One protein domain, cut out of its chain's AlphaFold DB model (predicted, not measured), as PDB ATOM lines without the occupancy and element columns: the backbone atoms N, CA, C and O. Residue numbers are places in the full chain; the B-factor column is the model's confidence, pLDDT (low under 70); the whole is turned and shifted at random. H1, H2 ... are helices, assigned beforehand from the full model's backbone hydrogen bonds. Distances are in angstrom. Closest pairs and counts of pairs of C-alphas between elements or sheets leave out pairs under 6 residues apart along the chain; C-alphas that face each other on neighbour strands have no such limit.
ATOM      1  N   ALA A   2     185.203  12.314 174.444       84.69
ATOM      2  CA  ALA A   2     184.683  11.938 175.760       84.69
ATOM      3  C   ALA A   2     183.908  13.058 176.471       84.69
ATOM      4  O   ALA A   2     182.805  12.809 176.939       84.69
ATOM      5  N   ASP A   3     184.410  14.297 176.458       86.50
ATOM      6  CA  ASP A   3     183.738  15.431 177.122       86.50
ATOM      7  C   ASP A   3     182.345  15.719 176.553       86.50
ATOM      8  O   ASP A   3     181.419  16.060 177.287       86.50
ATOM      9  N   HIS A   4     182.171  15.530 175.241       89.44
ATOM     10  CA  HIS A   4     180.872  15.667 174.587       89.44
ATOM     11  C   HIS A   4     179.887  14.608 175.098       89.44
ATOM     12  O   HIS A   4     178.774  14.946 175.491       89.44
ATOM     13  N   PHE A   5     180.313  13.343 175.163       87.25
ATOM     14  CA  PHE A   5     179.469  12.257 175.664       87.25
ATOM     15  C   PHE A   5     179.204  12.354 177.167       87.25
ATOM     16  O   PHE A   5     178.079  12.108 177.578       87.25
ATOM     17  N   ASN A   6     180.171  12.779 177.980       89.81
ATOM     18  CA  ASN A   6     179.970  12.985 179.417       89.81
ATOM     19  C   ASN A   6     179.037  14.166 179.715       89.81
ATOM     20  O   ASN A   6     178.343  14.152 180.726       89.81
ATOM     21  N   LYS A   7     178.959  15.165 178.827       91.00
ATOM     22  CA  LYS A   7     177.970  16.246 178.938       91.00
ATOM     23  C   LYS A   7     176.538  15.752 178.695       91.00
ATOM     24  O   LYS A   7     175.610  16.273 179.304       91.00
ATOM     25  N   ILE A   8     176.362  14.767 177.814       92.94
ATOM     26  CA  ILE A   8     175.054  14.179 177.475       92.94
ATOM     27  C   ILE A   8     174.680  13.064 178.467       92.94
ATOM     28  O   ILE A   8     173.524  12.949 178.866       92.94
ATOM     29  N   TYR A   9     175.663  12.277 178.904       88.00
ATOM     30  CA  TYR A   9     175.519  11.127 179.798       88.00
ATOM     31  C   TYR A   9     176.459  11.249 181.012       88.00
ATOM     32  O   TYR A   9     177.443  10.510 181.124       88.00
ATOM     33  N   PRO A  10     176.169  12.162 181.955       86.56
ATOM     34  CA  PRO A  10     177.065  12.466 183.075       86.56
ATOM     35  C   PRO A  10     177.266  11.300 184.056       86.56
ATOM     36  O   PRO A  10     178.253  11.270 184.789       86.56
ATOM     37  N   SER A  11     176.368  10.313 184.059       89.00
ATOM     38  CA  SER A  11     176.477   9.113 184.895       89.00
ATOM     39  C   SER A  11     177.496   8.085 184.387       89.00
ATOM     40  O   SER A  11     177.925   7.240 185.166       89.00
ATOM     41  N   LEU A  12     177.886   8.134 183.106       83.25
ATOM     42  CA  LEU A  12     178.729   7.101 182.494       83.25
ATOM     43  C   LEU A  12     180.234   7.331 182.683       83.25
ATOM     44  O   LEU A  12     180.989   6.369 182.567       83.25
ATOM     45  N   GLN A  13     180.665   8.566 182.979       87.31
ATOM     46  CA  GLN A  13     182.064   8.922 183.286       87.31
ATOM     47  C   GLN A  13     183.073   8.287 182.303       87.31
ATOM     48  O   GLN A  13     184.045   7.635 182.687       87.31
ATOM     49  N   LEU A  14     182.813   8.432 181.002       87.44
ATOM     50  CA  LEU A  14     183.584   7.798 179.937       87.44
ATOM     51  C   LEU A  14     184.954   8.460 179.782       87.44
ATOM     52  O   LEU A  14     185.073   9.685 179.763       87.44
ATOM     53  N   THR A  15     185.992   7.648 179.590       91.94
ATOM     54  CA  THR A  15     187.352   8.133 179.332       91.94
ATOM     55  C   THR A  15     187.679   8.085 177.839       91.94
ATOM     56  O   THR A  15     187.198   7.228 177.094       91.94
ATOM     57  N   GLN A  16     188.529   9.003 177.370       89.88
ATOM     58  CA  GLN A  16     188.931   9.055 175.959       89.88
ATOM     59  C   GLN A  16     189.613   7.754 175.466       89.88
ATOM     60  O   GLN A  16     189.293   7.327 174.352       89.88
ATOM     61  N   PRO A  17     190.468   7.066 176.256       92.69
ATOM     62  CA  PRO A  17     190.999   5.754 175.880       92.69
ATOM     63  C   PRO A  17     189.913   4.682 175.714       92.69
ATOM     64  O   PRO A  17     189.986   3.883 174.781       92.69
ATOM     65  N   LEU A  18     188.877   4.690 176.564       86.25
ATOM     66  CA  LEU A  18     187.768   3.736 176.483       86.25
ATOM     67  C   LEU A  18     186.985   3.915 175.178       86.25
ATOM     68  O   LEU A  18     186.774   2.944 174.456       86.25
ATOM     69  N   ILE A  19     186.641   5.155 174.828       87.62
ATOM     70  CA  ILE A  19     185.936   5.467 173.577       87.62
ATOM     71  C   ILE A  19     186.775   5.069 172.362       87.62
ATOM     72  O   ILE A  19     186.259   4.439 171.444       87.62
ATOM     73  N   SER A  20     188.075   5.373 172.374       91.44
ATOM     74  CA  SER A  20     188.988   4.958 171.303       91.44
ATOM     75  C   SER A  20     189.008   3.433 171.141       91.44
ATOM     76  O   SER A  20     188.884   2.919 170.031       91.44
ATOM     77  N   SER A  21     189.063   2.692 172.255       89.50
ATOM     78  CA  SER A  21     189.037   1.226 172.240       89.50
ATOM     79  C   SER A  21     187.716   0.653 171.711       89.50
ATOM     80  O   SER A  21     187.721  -0.367 171.019       89.50
ATOM     81  N   TRP A  22     186.588   1.308 172.007       87.94
ATOM     82  CA  TRP A  22     185.267   0.917 171.517       87.94
ATOM     83  C   TRP A  22     185.140   1.141 170.017       87.94
ATOM     84  O   TRP A  22     184.732   0.219 169.319       87.94
ATOM     85  N   VAL A  23     185.559   2.310 169.523       89.94
ATOM     86  CA  VAL A  23     185.554   2.630 168.088       89.94
ATOM     87  C   VAL A  23     186.477   1.678 167.323       89.94
ATOM     88  O   VAL A  23     186.075   1.102 166.317       89.94
ATOM     89  N   ALA A  24     187.684   1.422 167.837       92.38
ATOM     90  CA  ALA A  24     188.633   0.499 167.208       92.38
ATOM     91  C   ALA A  24     188.083  -0.933 167.072       92.38
ATOM     92  O   ALA A  24     188.421  -1.643 166.127       92.38
ATOM     93  N   ASN A  25     187.214  -1.357 167.993       88.44
ATOM     94  CA  ASN A  25     186.613  -2.691 168.009       88.44
ATOM     95  C   ASN A  25     185.125  -2.688 167.611       88.44
ATOM     96  O   ASN A  25     184.435  -3.685 167.818       88.44
ATOM     97  N   GLU A  26     184.613  -1.602 167.028       89.88
ATOM     98  CA  GLU A  26     183.178  -1.395 166.793       89.88
ATOM     99  C   GLU A  26     182.533  -2.558 166.025       89.88
ATOM    100  O   GLU A  26     181.526  -3.122 166.456       89.88
ATOM    101  N   LYS A  27     183.150  -2.977 164.913       90.12
ATOM    102  CA  LYS A  27     182.642  -4.079 164.078       90.12
ATOM    103  C   LYS A  27     182.508  -5.388 164.857       90.12
ATOM    104  O   LYS A  27     181.544  -6.124 164.657       90.12
ATOM    105  N   LYS A  28     183.455  -5.660 165.761       86.38
ATOM    106  CA  LYS A  28     183.437  -6.841 166.628       86.38
ATOM    107  C   LYS A  28     182.243  -6.780 167.578       86.38
ATOM    108  O   LYS A  28     181.479  -7.736 167.641       86.38
ATOM    109  N   TRP A  29     182.044  -5.656 168.266       82.19
ATOM    110  CA  TRP A  29     180.921  -5.490 169.194       82.19
ATOM    111  C   TRP A  29     179.566  -5.624 168.491       82.19
ATOM    112  O   TRP A  29     178.686  -6.314 169.000       82.19
ATOM    113  N   TRP A  30     179.417  -5.060 167.289       82.44
ATOM    114  CA  TRP A  30     178.197  -5.202 166.488       82.44
ATOM    115  C   TRP A  30     177.908  -6.643 166.065       82.44
ATOM    116  O   TRP A  30     176.755  -7.073 166.131       82.44
ATOM    117  N   ALA A  31     178.932  -7.391 165.646       85.38
ATOM    118  CA  ALA A  31     178.778  -8.802 165.305       85.38
ATOM    119  C   ALA A  31     178.303  -9.620 166.520       85.38
ATOM    120  O   ALA A  31     177.356 -10.397 166.412       85.38
ATOM    121  N   MET A  32     178.890  -9.375 167.697       77.81
ATOM    122  CA  MET A  32     178.508 -10.048 168.946       77.81
ATOM    123  C   MET A  32     177.106  -9.654 169.432       77.81
ATOM    124  O   MET A  32     176.350 -10.497 169.908       77.81
ATOM    125  N   TYR A  33     176.714  -8.387 169.284       78.50
ATOM    126  CA  TYR A  33     175.387  -7.919 169.686       78.50
ATOM    127  C   TYR A  33     174.269  -8.542 168.836       78.50
ATOM    128  O   TYR A  33     173.234  -8.945 169.366       78.50
ATOM    129  N   LYS A  34     174.486  -8.662 167.519       81.31
ATOM    130  CA  LYS A  34     173.507  -9.267 166.602       81.31
ATOM    131  C   LYS A  34     173.356 -10.777 166.798       81.31
ATOM    132  O   LYS A  34     172.256 -11.282 166.609       81.31
ATOM    133  N   GLY A  35     174.434 -11.475 167.162       71.44
ATOM    134  CA  GLY A  35     174.433 -12.928 167.361       71.44
ATOM    135  C   GLY A  35     173.998 -13.403 168.751       71.44
ATOM    136  O   GLY A  35     173.785 -14.595 168.926       71.44
ATOM    137  N   SER A  36     173.875 -12.503 169.733       66.38
ATOM    138  CA  SER A  36     173.633 -12.876 171.132       66.38
ATOM    139  C   SER A  36     172.151 -12.854 171.529       66.38
ATOM    140  O   SER A  36     171.378 -11.982 171.106       66.38
ATOM    141  N   LYS A  37     171.765 -13.811 172.382       69.00
ATOM    142  CA  LYS A  37     170.461 -13.882 173.058       69.00
ATOM    143  C   LYS A  37     170.349 -12.763 174.102       69.00
ATOM    144  O   LYS A  37     171.343 -12.234 174.591       69.00
ATOM    145  N   GLU A  38     169.129 -12.387 174.480       66.25
ATOM    146  CA  GLU A  38     168.887 -11.256 175.395       66.25
ATOM    147  C   GLU A  38     169.581 -11.405 176.763       66.25
ATOM    148  O   GLU A  38     170.125 -10.437 177.296       66.25
ATOM    149  N   SER A  39     169.672 -12.632 177.281       60.22
ATOM    150  CA  SER A  39     170.417 -12.958 178.504       60.22
ATOM    151  C   SER A  39     171.926 -12.703 178.384       60.22
ATOM    152  O   SER A  39     172.574 -12.340 179.366       60.22
ATOM    153  N   GLU A  40     172.490 -12.838 177.185       62.72
ATOM    154  CA  GLU A  40     173.912 -12.635 176.903       62.72
ATOM    155  C   GLU A  40     174.257 -11.149 176.720       62.72
ATOM    156  O   GLU A  40     175.378 -10.737 177.014       62.72
ATOM    157  N   ARG A  41     173.288 -10.309 176.327       67.62
ATOM    158  CA  ARG A  41     173.476  -8.851 176.161       67.62
ATOM    159  C   ARG A  41     173.709  -8.113 177.479       67.62
ATOM    160  O   ARG A  41     174.346  -7.063 177.489       67.62
ATOM    161  N   SER A  42     173.214  -8.660 178.588       65.75
ATOM    162  CA  SER A  42     173.441  -8.116 179.936       65.75
ATOM    163  C   SER A  42     174.836  -8.464 180.488       65.75
ATOM    164  O   SER A  42     175.297  -7.895 181.484       65.75
ATOM    165  N   ALA A  43     175.560  -9.389 179.845       63.38
ATOM    166  CA  ALA A  43     176.870  -9.818 180.310       63.38
ATOM    167  C   ALA A  43     177.943  -8.746 180.043       63.38
ATOM    168  O   ALA A  43     178.258  -8.401 178.908       63.38
TER     169      ALA A  43
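What this domain is: This is residues 2 to 43 of the 161 residues of an uncharacterized protein of Paxillus rubicundulus Ve08.2h10 (UniProt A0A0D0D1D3). The helices make an open U: H2 and H3 follow each other along its base, H1 is the arm at one end, and short H4 ends the arm at the other. The 42 printed residues hold four named helices, H1 to H4 in order, and no named strand: all helix. The whole is loose, radius of gyration of the C-alphas 12.5 A, spanning 32 by 21 by 13 A.

Where its parts are: Find C-alpha 2 at (184.683, 11.938, 175.760); there H1 begins, residues 2 to 8. Next come H2, residues 16 to 24, 12.2 A long, and H3, residues 26 to 35, 14.5 A. H4, residues 38 to 41, ends at (173.476, -8.851, 176.161).

How they stand to each other: Look at Ala 2 and Gln 16: their C-alphas, 5.1 A apart, are the closest of H1 and H2, close but not clearly touching, about perpendicular at 86 degrees. H2 and H3 meet only through their tight link. H3 and H4 are close but not clearly touching; the closest C-alphas, Tyr 33 and Arg 41, are 6.8 A apart. H1 and H4 are apart. In H1, H2 and H3 every O i to N i+4 pair is within hydrogen-bond range; H4 is too short for one.

The domain as a whole: The C-alphas farthest apart, Asp 3 and Lys 37, are 32.4 A apart. The printed part has no cut and no long link. Residues 36 to 43 have pLDDT under 70.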